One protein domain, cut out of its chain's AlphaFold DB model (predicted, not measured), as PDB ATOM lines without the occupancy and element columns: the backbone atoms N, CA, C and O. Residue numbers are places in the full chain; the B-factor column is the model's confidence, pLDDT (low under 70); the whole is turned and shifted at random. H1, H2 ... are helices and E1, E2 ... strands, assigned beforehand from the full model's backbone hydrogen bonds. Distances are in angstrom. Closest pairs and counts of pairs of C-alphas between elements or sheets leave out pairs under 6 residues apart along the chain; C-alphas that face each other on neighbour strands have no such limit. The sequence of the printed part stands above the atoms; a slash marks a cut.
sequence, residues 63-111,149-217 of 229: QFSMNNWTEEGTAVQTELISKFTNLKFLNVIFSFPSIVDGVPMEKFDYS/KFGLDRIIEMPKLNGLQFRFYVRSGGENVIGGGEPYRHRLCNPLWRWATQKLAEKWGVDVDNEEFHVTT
ATOM      1  N   GLN A  63     -24.099  31.508 -24.120       88.62
ATOM      2  CA  GLN A  63     -23.028  30.773 -23.459       88.62
ATOM      3  C   GLN A  63     -22.834  31.281 -22.032       88.62
ATOM      4  O   GLN A  63     -22.863  32.486 -21.765       88.62
ATOM      5  N   PHE A  64     -22.586  30.361 -21.109       89.81
ATOM      6  CA  PHE A  64     -22.352  30.695 -19.715       89.81
ATOM      7  C   PHE A  64     -21.253  29.820 -19.126       89.81
ATOM      8  O   PHE A  64     -21.241  28.612 -19.330       89.81
ATOM      9  N   SER A  65     -20.323  30.428 -18.395       89.50
ATOM     10  CA  SER A  65     -19.320  29.714 -17.604       89.50
ATOM     11  C   SER A  65     -19.579  29.926 -16.116       89.50
ATOM     12  O   SER A  65     -19.672  31.061 -15.650       89.50
ATOM     13  N   MET A  66     -19.675  28.838 -15.362       89.31
ATOM     14  CA  MET A  66     -19.805  28.827 -13.914       89.31
ATOM     15  C   MET A  66     -18.507  28.321 -13.297       89.31
ATOM     16  O   MET A  66     -18.199  27.136 -13.385       89.31
ATOM     17  N   ASN A  67     -17.765  29.209 -12.645       86.94
ATOM     18  CA  ASN A  67     -16.594  28.838 -11.865       86.94
ATOM     19  C   ASN A  67     -16.968  28.531 -10.426       86.94
ATOM     20  O   ASN A  67     -17.967  29.036  -9.904       86.94
ATOM     21  N   ASN A  68     -16.101  27.753  -9.774       85.44
ATOM     22  CA  ASN A  68     -16.215  27.443  -8.361       85.44
ATOM     23  C   ASN A  68     -17.606  26.886  -8.019       85.44
ATOM     24  O   ASN A  68     -18.252  27.361  -7.084       85.44
ATOM     25  N   TRP A  69     -18.088  25.906  -8.788       87.38
ATOM     26  CA  TRP A  69     -19.330  25.217  -8.440       87.38
ATOM     27  C   TRP A  69     -19.132  24.440  -7.134       87.38
ATOM     28  O   TRP A  69     -18.268  23.568  -7.044       87.38
ATOM     29  N   THR A  70     -19.913  24.783  -6.112       84.69
ATOM     30  CA  THR A  70     -19.898  24.138  -4.793       84.69
ATOM     31  C   THR A  70     -21.278  23.586  -4.469       84.69
ATOM     32  O   THR A  70     -22.278  24.061  -4.997       84.69
ATOM     33  N   GLU A  71     -21.345  22.604  -3.571       85.25
ATOM     34  CA  GLU A  71     -22.614  22.028  -3.110       85.25
ATOM     35  C   GLU A  71     -23.545  23.095  -2.508       85.25
ATOM     36  O   GLU A  71     -24.703  23.214  -2.903       85.25
ATOM     37  N   GLU A  72     -23.008  23.951  -1.633       85.88
ATOM     38  CA  GLU A  72     -23.734  25.085  -1.043       85.88
ATOM     39  C   GLU A  72     -24.190  26.111  -2.096       85.88
ATOM     40  O   GLU A  72     -25.187  26.816  -1.922       85.88
ATOM     41  N   GLY A  73     -23.446  26.206  -3.201       86.12
ATOM     42  CA  GLY A  73     -23.710  27.101  -4.316       86.12
ATOM     43  C   GLY A  73     -24.763  26.599  -5.296       86.12
ATOM     44  O   GLY A  73     -25.389  27.431  -5.959       86.12
ATOM     45  N   THR A  74     -24.992  25.283  -5.353       89.50
ATOM     46  CA  THR A  74     -25.805  24.614  -6.377       89.50
ATOM     47  C   THR A  74     -27.162  25.281  -6.565       89.50
ATOM     48  O   THR A  74     -27.497  25.663  -7.680       89.50
ATOM     49  N   ALA A  75     -27.927  25.514  -5.493       90.25
ATOM     50  CA  ALA A  75     -29.271  26.091  -5.608       90.25
ATOM     51  C   ALA A  75     -29.275  27.457  -6.320       90.25
ATOM     52  O   ALA A  75     -30.066  27.683  -7.233       90.25
ATOM     53  N   VAL A  76     -28.347  28.340  -5.949       92.00
ATOM     54  CA  VAL A  76     -28.204  29.684  -6.530       92.00
ATOM     55  C   VAL A  76     -27.694  29.608  -7.970       92.00
ATOM     56  O   VAL A  76     -28.142  30.353  -8.838       92.00
ATOM     57  N   GLN A  77     -26.723  28.733  -8.227       90.25
ATOM     58  CA  GLN A  77     -26.101  28.581  -9.540       90.25
ATOM     59  C   GLN A  77     -27.100  28.005 -10.552       90.25
ATOM     60  O   GLN A  77     -27.236  28.558 -11.642       90.25
ATOM     61  N   THR A  78     -27.872  26.985 -10.169       89.69
ATOM     62  CA  THR A  78     -28.970  26.442 -10.981       89.69
ATOM     63  C   THR A  78     -30.087  27.467 -11.183       89.69
ATOM     64  O   THR A  78     -30.593  27.593 -12.298       89.69
ATOM     65  N   GLU A  79     -30.450  28.245 -10.154       90.31
ATOM     66  CA  GLU A  79     -31.440  29.319 -10.302       90.31
ATOM     67  C   GLU A  79     -30.989  30.337 -11.356       90.31
ATOM     68  O   GLU A  79     -31.758  30.669 -12.259       90.31
ATOM     69  N   LEU A  80     -29.735  30.790 -11.296       89.75
ATOM     70  CA  LEU A  80     -29.178  31.724 -12.274       89.75
ATOM     71  C   LEU A  80     -29.217  31.154 -13.692       89.75
ATOM     72  O   LEU A  80     -29.684  31.821 -14.611       89.75
ATOM     73  N   ILE A  81     -28.772  29.910 -13.850       89.50
ATOM     74  CA  ILE A  81     -28.773  29.202 -15.131       89.50
ATOM     75  C   ILE A  81     -30.187  29.141 -15.721       89.50
ATOM     76  O   ILE A  81     -30.370  29.426 -16.903       89.50
ATOM     77  N   SER A  82     -31.205  28.870 -14.898       87.38
ATOM     78  CA  SER A  82     -32.599  28.796 -15.355       87.38
ATOM     79  C   SER A  82     -33.155  30.118 -15.902       87.38
ATOM     80  O   SER A  82     -34.143  30.109 -16.635       87.38
ATOM     81  N   LYS A  83     -32.520  31.262 -15.604       86.31
ATOM     82  CA  LYS A  83     -32.891  32.554 -16.201       86.31
ATOM     83  C   LYS A  83     -32.482  32.668 -17.671       86.31
ATOM     84  O   LYS A  83     -33.061  33.483 -18.391       86.31
ATOM     85  N   PHE A  84     -31.507  31.885 -18.134       86.94
ATOM     86  CA  PHE A  84     -30.975  31.941 -19.498       86.94
ATOM     87  C   PHE A  84     -31.761  31.018 -20.441       86.94
ATOM     88  O   PHE A  84     -31.325  29.930 -20.805       86.94
ATOM     89  N   THR A  85     -32.935  31.468 -20.883       83.38
ATOM     90  CA  THR A  85     -33.864  30.676 -21.719       83.38
ATOM     91  C   THR A  85     -33.338  30.322 -23.116       83.38
ATOM     92  O   THR A  85     -33.912  29.470 -23.796       83.38
ATOM     93  N   ASN A  86     -32.252  30.963 -23.557       83.69
ATOM     94  CA  ASN A  86     -31.556  30.693 -24.817       83.69
ATOM     95  C   ASN A  86     -30.144  30.129 -24.622       83.69
ATOM     96  O   ASN A  86     -29.354  30.153 -25.568       83.69
ATOM     97  N   LEU A  87     -29.831  29.629 -23.424       87.31
ATOM     98  CA  LEU A  87     -28.535  29.033 -23.152       87.31
ATOM     99  C   LEU A  87     -28.319  27.815 -24.051       87.31
ATOM    100  O   LEU A  87     -29.093  26.863 -24.008       87.31
ATOM    101  N   LYS A  88     -27.260  27.881 -24.854       87.38
ATOM    102  CA  LYS A  88     -26.812  26.823 -25.760       87.38
ATOM    103  C   LYS A  88     -25.624  26.073 -25.186       87.38
ATOM    104  O   LYS A  88     -25.585  24.855 -25.244       87.38
ATOM    105  N   PHE A  89     -24.692  26.800 -24.578       88.06
ATOM    106  CA  PHE A  89     -23.473  26.229 -24.027       88.06
ATOM    107  C   PHE A  89     -23.319  26.563 -22.546       88.06
ATOM    108  O   PHE A  89     -23.350  27.738 -22.167       88.06
ATOM    109  N   LEU A  90     -23.091  25.549 -21.719       91.56
ATOM    110  CA  LEU A  90     -22.746  25.718 -20.313       91.56
ATOM    111  C   LEU A  90     -21.373  25.111 -20.036       91.56
ATOM    112  O   LEU A  90     -21.151  23.940 -20.300       91.56
ATOM    113  N   ASN A  91     -20.482  25.881 -19.427       90.75
ATOM    114  CA  ASN A  91     -19.218  25.391 -18.895       90.75
ATOM    115  C   ASN A  91     -19.262  25.422 -17.366       90.75
ATOM    116  O   ASN A  91     -19.382  26.484 -16.763       90.75
ATOM    117  N   VAL A  92     -19.185  24.256 -16.742       91.31
ATOM    118  CA  VAL A  92     -19.185  24.042 -15.300       91.31
ATOM    119  C   VAL A  92     -17.768  23.719 -14.855       91.31
ATOM    120  O   VAL A  92     -17.199  22.694 -15.222       91.31
ATOM    121  N   ILE A  93     -17.195  24.590 -14.036       89.12
ATOM    122  CA  ILE A  93     -15.848  24.433 -13.506       89.12
ATOM    123  C   ILE A  93     -15.963  24.129 -12.012       89.12
ATOM    124  O   ILE A  93     -16.305  24.989 -11.190       89.12
ATOM    125  N   PHE A  94     -15.667  22.881 -11.671       88.56
ATOM    126  CA  PHE A  94     -15.533  22.413 -10.304       88.56
ATOM    127  C   PHE A  94     -14.145  22.771  -9.794       88.56
ATOM    128  O   PHE A  94     -13.134  22.498 -10.444       88.56
ATOM    129  N   SER A  95     -14.090  23.400  -8.626       83.62
ATOM    130  CA  SER A  95     -12.832  23.871  -8.058       83.62
ATOM    131  C   SER A  95     -12.689  23.373  -6.631       83.62
ATOM    132  O   SER A  95     -13.523  23.686  -5.779       83.62
ATOM    133  N   PHE A  96     -11.624  22.620  -6.375       81.00
ATOM    134  CA  PHE A  96     -11.380  21.939  -5.105       81.00
ATOM    135  C   PHE A  96     -10.134  22.507  -4.419       81.00
ATOM    136  O   PHE A  96      -9.213  22.936  -5.111       81.00
ATOM    137  N   PRO A  97     -10.048  22.502  -3.076       79.56
ATOM    138  CA  PRO A  97      -8.809  22.851  -2.374       79.56
ATOM    139  C   PRO A  97      -7.626  21.958  -2.775       79.56
ATOM    140  O   PRO A  97      -6.492  22.414  -2.844       79.56
ATOM    141  N   SER A  98      -7.916  20.692  -3.074       80.75
ATOM    142  CA  SER A  98      -6.991  19.701  -3.611       80.75
ATOM    143  C   SER A  98      -7.784  18.658  -4.392       80.75
ATOM    144  O   SER A  98      -8.923  18.358  -4.031       80.75
ATOM    145  N   ILE A  99      -7.179  18.079  -5.425       80.69
ATOM    146  CA  ILE A  99      -7.729  16.940  -6.160       80.69
ATOM    147  C   ILE A  99      -6.817  15.748  -5.872       80.69
ATOM    148  O   ILE A  99      -5.654  15.768  -6.259       80.69
ATOM    149  N   VAL A 100      -7.336  14.760  -5.139       76.75
ATOM    150  CA  VAL A 100      -6.593  13.537  -4.784       76.75
ATOM    151  C   VAL A 100      -6.622  12.544  -5.947       76.75
ATOM    152  O   VAL A 100      -5.588  12.004  -6.320       76.75
ATOM    153  N   ASP A 101      -7.776  12.414  -6.602       80.06
ATOM    154  CA  ASP A 101      -8.009  11.441  -7.674       80.06
ATOM    155  C   ASP A 101      -7.901  12.080  -9.065       80.06
ATOM    156  O   ASP A 101      -8.783  11.951  -9.928       80.06
ATOM    157  N   GLY A 102      -6.840  12.853  -9.273       84.06
ATOM    158  CA  GLY A 102      -6.622  13.519 -10.543       84.06
ATOM    159  C   GLY A 102      -5.182  13.927 -10.770       84.06
ATOM    160  O   GLY A 102      -4.399  14.120  -9.843       84.06
ATOM    161  N   VAL A 103      -4.854  14.083 -12.043       86.56
ATOM    162  CA  VAL A 103      -3.511  14.421 -12.507       86.56
ATOM    163  C   VAL A 103      -3.544  15.841 -13.076       86.56
ATOM    164  O   VAL A 103      -4.462  16.148 -13.845       86.56
ATOM    165  N   PRO A 104      -2.587  16.722 -12.728       87.81
ATOM    166  CA  PRO A 104      -2.449  18.010 -13.401       87.81
ATOM    167  C   PRO A 104      -2.358  17.797 -14.912       87.81
ATOM    168  O   PRO A 104      -1.600  16.938 -15.360       87.81
ATOM    169  N   MET A 105      -3.095  18.573 -15.708       84.69
ATOM    170  CA  MET A 105      -3.148  18.362 -17.163       84.69
ATOM    171  C   MET A 105      -1.768  18.413 -17.829       84.69
ATOM    172  O   MET A 105      -1.521  17.681 -18.777       84.69
ATOM    173  N   GLU A 106      -0.849  19.233 -17.314       84.06
ATOM    174  CA  GLU A 106       0.538  19.322 -17.797       84.06
ATOM    175  C   GLU A 106       1.348  18.021 -17.648       84.06
ATOM    176  O   GLU A 106       2.341  17.831 -18.346       84.06
ATOM    177  N   LYS A 107       0.937  17.136 -16.738       86.94
ATOM    178  CA  LYS A 107       1.585  15.851 -16.441       86.94
ATOM    179  C   LYS A 107       0.770  14.665 -16.941       86.94
ATOM    180  O   LYS A 107       1.126  13.525 -16.659       86.94
ATOM    181  N   PHE A 108      -0.351  14.924 -17.608       85.06
ATOM    182  CA  PHE A 108      -1.257  13.873 -18.017       85.06
ATOM    183  C   PHE A 108      -0.726  13.131 -19.248       85.06
ATOM    184  O   PHE A 108      -0.405  13.745 -20.264       85.06
ATOM    185  N   ASP A 109      -0.647  11.805 -19.147       86.56
ATOM    186  CA  ASP A 109      -0.198  10.924 -20.223       86.56
ATOM    187  C   ASP A 109      -1.404  10.276 -20.918       86.56
ATOM    188  O   ASP A 109      -2.003   9.318 -20.420       86.56
ATOM    189  N   TYR A 110      -1.749  10.811 -22.089       82.44
ATOM    190  CA  TYR A 110      -2.850  10.314 -22.916       82.44
ATOM    191  C   TYR A 110      -2.602   8.911 -23.463       82.44
ATOM    192  O   TYR A 110      -3.536   8.121 -23.574       82.44
ATOM    193  N   SER A 111      -1.355   8.587 -23.800       83.94
ATOM    194  CA  SER A 111      -1.013   7.265 -24.324       83.94
ATOM    195  C   SER A 111      -1.211   6.202 -23.249       83.94
ATOM    196  O   SER A 111      -1.736   5.124 -23.534       83.94
ATOM    197  N   LYS A 149     -25.051  15.424  -5.694       90.81
ATOM    198  CA  LYS A 149     -24.438  16.484  -4.879       90.81
ATOM    199  C   LYS A 149     -24.454  17.843  -5.580       90.81
ATOM    200  O   LYS A 149     -24.725  18.868  -4.955       90.81
ATOM    201  N   PHE A 150     -24.174  17.861  -6.881       89.94
ATOM    202  CA  PHE A 150     -24.121  19.092  -7.671       89.94
ATOM    203  C   PHE A 150     -25.406  19.379  -8.458       89.94
ATOM    204  O   PHE A 150     -25.480  20.382  -9.163       89.94
ATOM    205  N   GLY A 151     -26.434  18.536  -8.314       88.44
ATOM    206  CA  GLY A 151     -27.724  18.693  -8.982       88.44
ATOM    207  C   GLY A 151     -27.617  18.740 -10.506       88.44
ATOM    208  O   GLY A 151     -28.384  19.469 -11.139       88.44
ATOM    209  N   LEU A 152     -26.659  18.010 -11.091       90.19
ATOM    210  CA  LEU A 152     -26.336  18.113 -12.518       90.19
ATOM    211  C   LEU A 152     -27.483  17.627 -13.412       90.19
ATOM    212  O   LEU A 152     -27.637  18.149 -14.512       90.19
ATOM    213  N   ASP A 153     -28.343  16.725 -12.930       88.31
ATOM    214  CA  ASP A 153     -29.550  16.295 -13.656       88.31
ATOM    215  C   ASP A 153     -30.425  17.485 -14.087       88.31
ATOM    216  O   ASP A 153     -30.959  17.508 -15.194       88.31
ATOM    217  N   ARG A 154     -30.509  18.533 -13.257       85.81
ATOM    218  CA  ARG A 154     -31.321  19.732 -13.535       85.81
ATOM    219  C   ARG A 154     -30.788  20.560 -14.704       85.81
ATOM    220  O   ARG A 154     -31.531  21.341 -15.292       85.81
ATOM    221  N   ILE A 155     -29.500  20.427 -15.014       85.12
ATOM    222  CA  ILE A 155     -28.866  21.095 -16.156       85.12
ATOM    223  C   ILE A 155     -29.278  20.394 -17.453       85.12
ATOM    224  O   ILE A 155     -29.548  21.056 -18.452       85.12
ATOM    225  N   ILE A 156     -29.370  19.063 -17.431       80.69
ATOM    226  CA  ILE A 156     -29.720  18.252 -18.604       80.69
ATOM    227  C   ILE A 156     -31.159  18.519 -19.076       80.69
ATOM    228  O   ILE A 156     -31.469  18.409 -20.262       80.69
ATOM    229  N   GLU A 157     -32.037  18.948 -18.169       79.44
ATOM    230  CA  GLU A 157     -33.430  19.293 -18.478       79.44
ATOM    231  C   GLU A 157     -33.603  20.610 -19.261       79.44
ATOM    232  O   GLU A 157     -34.723  20.954 -19.652       79.44
ATOM    233  N   MET A 158     -32.530  21.364 -19.514       80.38
ATOM    234  CA  MET A 158     -32.626  22.677 -20.150       80.38
ATOM    235  C   MET A 158     -32.929  22.599 -21.659       80.38
ATOM    236  O   MET A 158     -32.191  21.959 -22.403       80.38
ATOM    237  N   PRO A 159     -33.942  23.333 -22.162       70.81
ATOM    238  CA  PRO A 159     -34.552  23.071 -23.468       70.81
ATOM    239  C   PRO A 159     -33.746  23.443 -24.715       70.81
ATOM    240  O   PRO A 159     -34.187  23.162 -25.826       70.81
ATOM    241  N   LYS A 160     -32.620  24.140 -24.566       77.81
ATOM    242  CA  LYS A 160     -31.791  24.607 -25.693       77.81
ATOM    243  C   LYS A 160     -30.308  24.336 -25.500       77.81
ATOM    244  O   LYS A 160     -29.508  24.798 -26.313       77.81
ATOM    245  N   LEU A 161     -29.964  23.621 -24.432       83.62
ATOM    246  CA  LEU A 161     -28.593  23.241 -24.170       83.62
ATOM    247  C   LEU A 161     -28.168  22.276 -25.276       83.62
ATOM    248  O   LEU A 161     -28.815  21.254 -25.479       83.62
ATOM    249  N   ASN A 162     -27.117  22.632 -26.003       82.69
ATOM    250  CA  ASN A 162     -26.506  21.808 -27.037       82.69
ATOM    251  C   ASN A 162     -24.984  21.663 -26.855       82.69
ATOM    252  O   ASN A 162     -24.296  21.056 -27.668       82.69
ATOM    253  N   GLY A 163     -24.447  22.220 -25.773       85.88
ATOM    254  CA  GLY A 163     -23.086  21.967 -25.355       85.88
ATOM    255  C   GLY A 163     -22.941  22.073 -23.846       85.88
ATOM    256  O   GLY A 163     -23.454  22.999 -23.211       85.88
ATOM    257  N   LEU A 164     -22.234  21.112 -23.268       89.12
ATOM    258  CA  LEU A 164     -21.946  21.061 -21.843       89.12
ATOM    259  C   LEU A 164     -20.463  20.793 -21.666       89.12
ATOM    260  O   LEU A 164     -19.926  19.869 -22.258       89.12
ATOM    261  N   GLN A 165     -19.793  21.597 -20.859       89.81
ATOM    262  CA  GLN A 165     -18.399  21.391 -20.533       89.81
ATOM    263  C   GLN A 165     -18.230  21.221 -19.032       89.81
ATOM    264  O   GLN A 165     -18.701  22.055 -18.269       89.81
ATOM    265  N   PHE A 166     -17.530  20.177 -18.607       91.06
ATOM    266  CA  PHE A 166     -17.102  20.001 -17.226       91.06
ATOM    267  C   PHE A 166     -15.601  20.224 -17.128       91.06
ATOM    268  O   PHE A 166     -14.833  19.720 -17.939       91.06
ATOM    269  N   ARG A 167     -15.147  20.960 -16.121       88.94
ATOM    270  CA  ARG A 167     -13.716  21.098 -15.857       88.94
ATOM    271  C   ARG A 167     -13.413  20.969 -14.377       88.94
ATOM    272  O   ARG A 167     -14.205  21.393 -13.541       88.94
ATOM    273  N   PHE A 168     -12.236  20.441 -14.076       89.00
ATOM    274  CA  PHE A 168     -11.750  20.223 -12.718       89.00
ATOM    275  C   PHE A 168     -10.500  21.059 -12.489       89.00
ATOM    276  O   PHE A 168      -9.568  21.008 -13.287       89.00
ATOM    277  N   TYR A 169     -10.515  21.873 -11.439       86.81
ATOM    278  CA  TYR A 169      -9.452  22.820 -11.117       86.81
ATOM    279  C   TYR A 169      -9.071  22.688  -9.640       86.81
ATOM    280  O   TYR A 169      -9.937  22.494  -8.781       86.81
ATOM    281  N   VAL A 170      -7.791  22.861  -9.324       83.88
ATOM    282  CA  VAL A 170      -7.357  23.101  -7.938       83.88
ATOM    283  C   VAL A 170      -7.397  24.603  -7.649       83.88
ATOM    284  O   VAL A 170      -6.934  25.415  -8.448       83.88
ATOM    285  N   ARG A 171      -7.964  24.993  -6.504       74.12
ATOM    286  CA  ARG A 171      -7.993  26.382  -6.026       74.12
ATOM    287  C   ARG A 171      -6.630  26.765  -5.452       74.12
ATOM    288  O   ARG A 171      -6.383  26.610  -4.258       74.12
ATOM    289  N   SER A 172      -5.771  27.345  -6.273       58.38
ATOM    290  CA  SER A 172      -4.570  28.049  -5.820       58.38
ATOM    291  C   SER A 172      -4.961  29.395  -5.179       58.38
ATOM    292  O   SER A 172      -5.004  30.423  -5.843       58.38
ATOM    293  N   GLY A 173      -5.278  29.402  -3.874       55.12
ATOM    294  CA  GLY A 173      -5.382  30.639  -3.070       55.12
ATOM    295  C   GLY A 173      -6.722  30.946  -2.376       55.12
ATOM    296  O   GLY A 173      -6.917  32.071  -1.919       55.12
ATOM    297  N   GLY A 174      -7.634  29.974  -2.241       52.28
ATOM    298  CA  GLY A 174      -8.863  30.105  -1.433       52.28
ATOM    299  C   GLY A 174     -10.136  30.480  -2.212       52.28
ATOM    300  O   GLY A 174     -10.132  30.579  -3.435       52.28
ATOM    301  N   GLU A 175     -11.260  30.656  -1.504       50.12
ATOM    302  CA  GLU A 175     -12.612  30.817  -2.092       50.12
ATOM    303  C   GLU A 175     -12.814  32.084  -2.941       50.12
ATOM    304  O   GLU A 175     -13.743  32.150  -3.746       50.12
ATOM    305  N   ASN A 176     -11.935  33.076  -2.786       50.19
ATOM    306  CA  ASN A 176     -12.038  34.376  -3.449       50.19
ATOM    307  C   ASN A 176     -11.145  34.510  -4.693       50.19
ATOM    308  O   ASN A 176     -11.065  35.600  -5.260       50.19
ATOM    309  N   VAL A 177     -10.460  33.446  -5.122       54.25
ATOM    310  CA  VAL A 177      -9.580  33.515  -6.296       54.25
ATOM    311  C   VAL A 177     -10.410  33.476  -7.579       54.25
ATOM    312  O   VAL A 177     -11.127  32.516  -7.868       54.25
ATOM    313  N   ILE A 178     -10.320  34.573  -8.330       49.28
ATOM    314  CA  ILE A 178     -10.999  34.805  -9.605       49.28
ATOM    315  C   ILE A 178     -10.097  34.285 -10.726       49.28
ATOM    316  O   ILE A 178      -9.202  34.997 -11.171       49.28
ATOM    317  N   GLY A 179     -10.346  33.055 -11.182       50.94
ATOM    318  CA  GLY A 179      -9.574  32.433 -12.262       50.94
ATOM    319  C   GLY A 179      -8.128  32.097 -11.868       50.94
ATOM    320  O   GLY A 179      -7.535  32.731 -11.005       50.94
ATOM    321  N   GLY A 180      -7.548  31.070 -12.496       51.38
ATOM    322  CA  GLY A 180      -6.119  30.755 -12.335       51.38
ATOM    323  C   GLY A 180      -5.775  29.491 -11.544       51.38
ATOM    324  O   GLY A 180      -4.631  29.341 -11.127       51.38
ATOM    325  N   GLY A 181      -6.726  28.573 -11.354       66.62
ATOM    326  CA  GLY A 181      -6.375  27.207 -10.956       66.62
ATOM    327  C   GLY A 181      -5.733  26.441 -12.116       66.62
ATOM    328  O   GLY A 181      -6.017  26.722 -13.281       66.62
ATOM    329  N   GLU A 182      -4.890  25.464 -11.807       76.06
ATOM    330  CA  GLU A 182      -4.399  24.522 -12.814       76.06
ATOM    331  C   GLU A 182      -5.519  23.528 -13.161       76.06
ATOM    332  O   GLU A 182      -6.215  23.067 -12.248       76.06
ATOM    333  N   PRO A 183      -5.747  23.220 -14.452       84.88
ATOM    334  CA  PRO A 183      -6.711  22.206 -14.850       84.88
ATOM    335  C   PRO A 183      -6.181  20.807 -14.523       84.88
ATOM    336  O   PRO A 183      -4.986  20.531 -14.648       84.88
ATOM    337  N   TYR A 184      -7.087  19.911 -14.143       87.56
ATOM    338  CA  TYR A 184      -6.793  18.521 -13.801       87.56
ATOM    339  C   TYR A 184      -7.641  17.561 -14.632       87.56
ATOM    340  O   TYR A 184      -8.827  17.806 -14.871       87.56
ATOM    341  N   ARG A 185      -7.055  16.413 -14.975       87.12
ATOM    342  CA  ARG A 185      -7.796  15.228 -15.402       87.12
ATOM    343  C   ARG A 185      -8.238  14.463 -14.157       87.12
ATOM    344  O   ARG A 185      -7.423  13.804 -13.517       87.12
ATOM    345  N   HIS A 186      -9.513  14.586 -13.791       89.38
ATOM    346  CA  HIS A 186     -10.118  13.842 -12.681       89.38
ATOM    347  C   HIS A 186     -10.590  12.464 -13.157       89.38
ATOM    348  O   HIS A 186     -11.111  12.351 -14.268       89.38
ATOM    349  N   ARG A 187     -10.550  11.434 -12.299       88.31
ATOM    350  CA  ARG A 187     -11.080  10.090 -12.638       88.31
ATOM    351  C   ARG A 187     -12.563  10.061 -13.036       88.31
ATOM    352  O   ARG A 187     -13.027   9.119 -13.667       88.31
ATOM    353  N   LEU A 188     -13.303  11.114 -12.683       90.06
ATOM    354  CA  LEU A 188     -14.727  11.278 -13.000       90.06
ATOM    355  C   LEU A 188     -14.975  11.962 -14.345       90.06
ATOM    356  O   LEU A 188     -16.128  12.007 -14.754       90.06
ATOM    357  N   CYS A 189     -13.951  12.464 -15.045       88.44
ATOM    358  CA  CYS A 189     -14.150  13.112 -16.341       88.44
ATOM    359  C   CYS A 189     -14.897  12.184 -17.317       88.44
ATOM    360  O   CYS A 189     -16.000  12.518 -17.735       88.44
ATOM    361  N   ASN A 190     -14.383  10.982 -17.601       85.50
ATOM    362  CA  ASN A 190     -15.052  10.084 -18.555       85.50
ATOM    363  C   ASN A 190     -16.408   9.554 -18.062       85.50
ATOM    364  O   ASN A 190     -17.353   9.581 -18.850       85.50
ATOM    365  N   PRO A 191     -16.569   9.125 -16.791       88.88
ATOM    366  CA  PRO A 191     -17.890   8.792 -16.259       88.88
ATOM    367  C   PRO A 191     -18.916   9.924 -16.412       88.88
ATOM    368  O   PRO A 191     -20.041   9.663 -16.831       88.88
ATOM    369  N   LEU A 192     -18.536  11.177 -16.127       89.88
ATOM    370  CA  LEU A 192     -19.422  12.337 -16.275       89.88
ATOM    371  C   LEU A 192     -19.749  12.639 -17.730       89.88
ATOM    372  O   LEU A 192     -20.898  12.956 -18.026       89.88
ATOM    373  N   TRP A 193     -18.764  12.539 -18.622       87.75
ATOM    374  CA  TRP A 193     -18.990  12.683 -20.054       87.75
ATOM    375  C   TRP A 193     -20.016  11.653 -20.542       87.75
ATOM    376  O   TRP A 193     -21.068  12.047 -21.039       87.75
ATOM    377  N   ARG A 194     -19.785  10.356 -20.287       86.12
ATOM    378  CA  ARG A 194     -20.704   9.273 -20.688       86.12
ATOM    379  C   ARG A 194     -22.103   9.474 -20.133       86.12
ATOM    380  O   ARG A 194     -23.078   9.372 -20.870       86.12
ATOM    381  N   TRP A 195     -22.197   9.779 -18.840       90.62
ATOM    382  CA  TRP A 195     -23.473  10.032 -18.182       90.62
ATOM    383  C   TRP A 195     -24.228  11.194 -18.824       90.62
ATOM    384  O   TRP A 195     -25.403  11.047 -19.156       90.62
ATOM    385  N   ALA A 196     -23.568  12.335 -19.032       88.69
ATOM    386  CA  ALA A 196     -24.211  13.506 -19.608       88.69
ATOM    387  C   ALA A 196     -24.632  13.243 -21.059       88.69
ATOM    388  O   ALA A 196     -25.783  13.510 -21.403       88.69
ATOM    389  N   THR A 197     -23.749  12.663 -21.875       84.62
ATOM    390  CA  THR A 197     -24.034  12.301 -23.270       84.62
ATOM    391  C   THR A 197     -25.239  11.369 -23.350       84.62
ATOM    392  O   THR A 197     -26.189  11.659 -24.074       84.62
ATOM    393  N   GLN A 198     -25.270  10.313 -22.529       86.19
ATOM    394  CA  GLN A 198     -26.400   9.388 -22.473       86.19
ATOM    395  C   GLN A 198     -27.694  10.095 -22.053       86.19
ATOM    396  O   GLN A 198     -28.725   9.932 -22.703       86.19
ATOM    397  N   LYS A 199     -27.666  10.909 -20.989       87.12
ATOM    398  CA  LYS A 199     -28.861  11.618 -20.508       87.12
ATOM    399  C   LYS A 199     -29.410  12.611 -21.527       87.12
ATOM    400  O   LYS A 199     -30.624  12.787 -21.622       87.12
ATOM    401  N   LEU A 200     -28.534  13.248 -22.290       80.50
ATOM    402  CA  LEU A 200     -28.917  14.189 -23.335       80.50
ATOM    403  C   LEU A 200     -29.475  13.466 -24.561       80.50
ATOM    404  O   LEU A 200     -30.508  13.897 -25.073       80.50
ATOM    405  N   ALA A 201     -28.886  12.335 -24.957       80.38
ATOM    406  CA  ALA A 201     -29.427  11.465 -25.999       80.38
ATOM    407  C   ALA A 201     -30.828  10.938 -25.625       80.38
ATOM    408  O   ALA A 201     -31.772  11.092 -26.399       80.38
ATOM    409  N   GLU A 202     -31.000  10.418 -24.401       83.88
ATOM    410  CA  GLU A 202     -32.292   9.961 -23.858       83.88
ATOM    411  C   GLU A 202     -33.362  11.066 -23.893       83.88
ATOM    412  O   GLU A 202     -34.538  10.797 -24.144       83.88
ATOM    413  N   LYS A 203     -32.971  12.317 -23.622       79.56
ATOM    414  CA  LYS A 203     -33.903  13.440 -23.485       79.56
ATOM    415  C   LYS A 203     -34.277  14.087 -24.813       79.56
ATOM    416  O   LYS A 203     -35.449  14.401 -25.028       79.56
ATOM    417  N   TRP A 204     -33.279  14.357 -25.647       75.62
ATOM    418  CA  TRP A 204     -33.414  15.190 -26.841       75.62
ATOM    419  C   TRP A 204     -33.459  14.374 -28.131       75.62
ATOM    420  O   TRP A 204     -33.714  14.944 -29.189       75.62
ATOM    421  N   GLY A 205     -33.262  13.052 -28.052       70.38
ATOM    422  CA  GLY A 205     -33.205  12.182 -29.228       70.38
ATOM    423  C   GLY A 205     -32.018  12.509 -30.130       70.38
ATOM    424  O   GLY A 205     -32.095  12.291 -31.337       70.38
ATOM    425  N   VAL A 206     -30.962  13.094 -29.558       62.44
ATOM    426  CA  VAL A 206     -29.744  13.428 -30.292       62.44
ATOM    427  C   VAL A 206     -28.936  12.151 -30.456       62.44
ATOM    428  O   VAL A 206     -28.618  11.486 -29.470       62.44
ATOM    429  N   ASP A 207     -28.658  11.809 -31.707       57.59
ATOM    430  CA  ASP A 207     -27.717  10.751 -32.042       57.59
ATOM    431  C   ASP A 207     -26.313  11.207 -31.630       57.59
ATOM    432  O   ASP A 207     -25.945  12.355 -31.882       57.59
ATOM    433  N   VAL A 208     -25.558  10.340 -30.955       52.94
ATOM    434  CA  VAL A 208     -24.238  10.683 -30.390       52.94
ATOM    435  C   VAL A 208     -23.252  11.060 -31.507       52.94
ATOM    436  O   VAL A 208     -22.346  11.856 -31.284       52.94
ATOM    437  N   ASP A 209     -23.523  10.587 -32.727       51.59
ATOM    438  CA  ASP A 209     -22.774  10.876 -33.952       51.59
ATOM    439  C   ASP A 209     -23.216  12.168 -34.676       51.59
ATOM    440  O   ASP A 209     -22.652  12.533 -35.709       51.59
ATOM    441  N   ASN A 210     -24.241  12.877 -34.183       51.38
ATOM    442  CA  ASN A 210     -24.756  14.093 -34.815       51.38
ATOM    443  C   ASN A 210     -24.110  15.343 -34.189       51.38
ATOM    444  O   ASN A 210     -24.274  15.612 -33.000       51.38
ATOM    445  N   GLU A 211     -23.426  16.153 -35.005       54.03
ATOM    446  CA  GLU A 211     -22.610  17.320 -34.601       54.03
ATOM    447  C   GLU A 211     -23.366  18.430 -33.830       54.03
ATOM    448  O   GLU A 211     -22.773  19.421 -33.394       54.03
ATOM    449  N   GLU A 212     -24.686  18.315 -33.663       58.22
ATOM    450  CA  GLU A 212     -25.511  19.338 -33.019       58.22
ATOM    451  C   GLU A 212     -25.320  19.418 -31.495       58.22
ATOM    452  O   GLU A 212     -25.576  20.491 -30.931       58.22
ATOM    453  N   PHE A 213     -24.849  18.345 -30.838       66.88
ATOM    454  CA  PHE A 213     -24.647  18.289 -29.386       66.88
ATOM    455  C   PHE A 213     -23.223  17.856 -28.996       66.88
ATOM    456  O   PHE A 213     -22.735  16.838 -29.467       66.88
ATOM    457  N   HIS A 214     -22.567  18.577 -28.076       76.56
ATOM    458  CA  HIS A 214     -21.227  18.214 -27.580       76.56
ATOM    459  C   HIS A 214     -21.114  18.292 -26.047       76.56
ATOM    460  O   HIS A 214     -21.175  19.372 -25.453       76.56
ATOM    461  N   VAL A 215     -20.895  17.149 -25.383       78.75
ATOM    462  CA  VAL A 215     -20.349  17.143 -24.016       78.75
ATOM    463  C   VAL A 215     -18.831  17.164 -24.121       78.75
ATOM    464  O   VAL A 215     -18.264  16.393 -24.885       78.75
ATOM    465  N   THR A 216     -18.184  18.043 -23.360       79.81
ATOM    466  CA  THR A 216     -16.731  18.054 -23.205       79.81
ATOM    467  C   THR A 216     -16.328  18.021 -21.727       79.81
ATOM    468  O   THR A 216     -16.989  18.570 -20.853       79.81
ATOM    469  N   THR A 217     -15.185  17.446 -21.423       72.81
ATOM    470  CA  THR A 217     -14.481  17.448 -20.132       72.81
ATOM    471  C   THR A 217     -13.059  17.989 -20.280       72.81
ATOM    472  O   THR A 217     -12.186  17.736 -19.445       72.81
TER     473      THR A 217
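AT A GLANCE: This is residues 63 to 111 and 149 to 217 of the 229 residues of an uncharacterized protein of Ophiobolus disseminans (UniProt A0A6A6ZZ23). One twisted sheet makes the body, with three longer strands, E1, E2 and E4, running parallel side by side and three helices gathered toward one side of it: H3 packs along E6 and E4, H1 sits by the E1 edge, and short H2 lies between these two helices. Short E6 extends the sheet beside the first part of E4, while at the other end of E4 two short strands, E5 and E3, continue it. The 118 printed residues hold three named helices and six named strands, in the order E1, H1, E2, E3, H2, E4, E5, H3, E6. The sheet is mixed and branched, and the class is mixed, helices and strands. The whole is compact, with a radius of gyration of the C-alphas of 14.6 A and spans of 40 by 38 by 22 A.

IN THESE COORDINATES: E1, residues 63 to 69, begins at C-alpha 63 (-23.028, 30.773, -23.459) and is 16.4 A long. H1 is residues 74 to 82, 12.0 A. E2 is residues 89 to 96, 22.9 A, and E3 is residues 102 to 104. After the cut come H2, residues 153 to 156, and E4, residues 163 to 170, 23.5 A. E5 is residues 183 to 186. H3, residues 189 to 204, runs 22.0 A from C-alpha 189 (-14.150, 13.112, -16.341). E6, residues 214 to 216, ends at C-alpha 216 (-16.731, 18.054, -23.205).

HOW THE PARTS SIT: E1 and E2 are parallel at 13 degrees, with N 66 and O 91 2.8 A apart, within hydrogen-bond range. With H1 they form a strand-helix-strand unit, two parallel neighbour strands with a helix between, whose crossover is right-handed. H1 is on the sheet at a height of 9.0 A, only just over none of the strands, since E1 and E2 each have 2 of its C-alphas. E4 is parallel to E2 at 17 degrees, with N 92 and O 165 at 2.7 A. On the other side of E4 lie E6, parallel at 5 degrees with N 166 and O 216 at 2.8 A, and E5, antiparallel with N 184 and O 168 at 2.8 A; E4 and E5 are a hairpin. E3 is antiparallel to E5, with N 185 and O 103 at 2.8 A. H3 is on the sheet over E6, along the strands at 14 degrees on the local plane, at a height of 8.3 A; their closest C-alphas, Trp 193 and Val 215, are 6.1 A apart. H2 is not on the sheet; it only just touches H3, through residues 196 to 200 of H3 alone, with 3 pairs of C-alphas within 8 A, the closest Ile 156 and Leu 200 at 6.3 A. H1 and H2 are close but not clearly touching, the closest C-alphas being Thr 78 and Ile 155 at 7.4 A. In H1 and H3 every O i to N i+4 pair is within hydrogen-bond range; H2 is too short for one.

THE WHOLE: The C-alphas farthest apart, Gly 173 and Gly 205, are 42.4 A apart. Residues 112 to 148 are not printed, and C-alphas 111 and 149 are 31.8 A apart across the cut. The link from E4 to E5, residues 171 to 182, is long. The mean pLDDT of the printed part is 80.7; residues 172 to 181 and 206 to 213 are under 70.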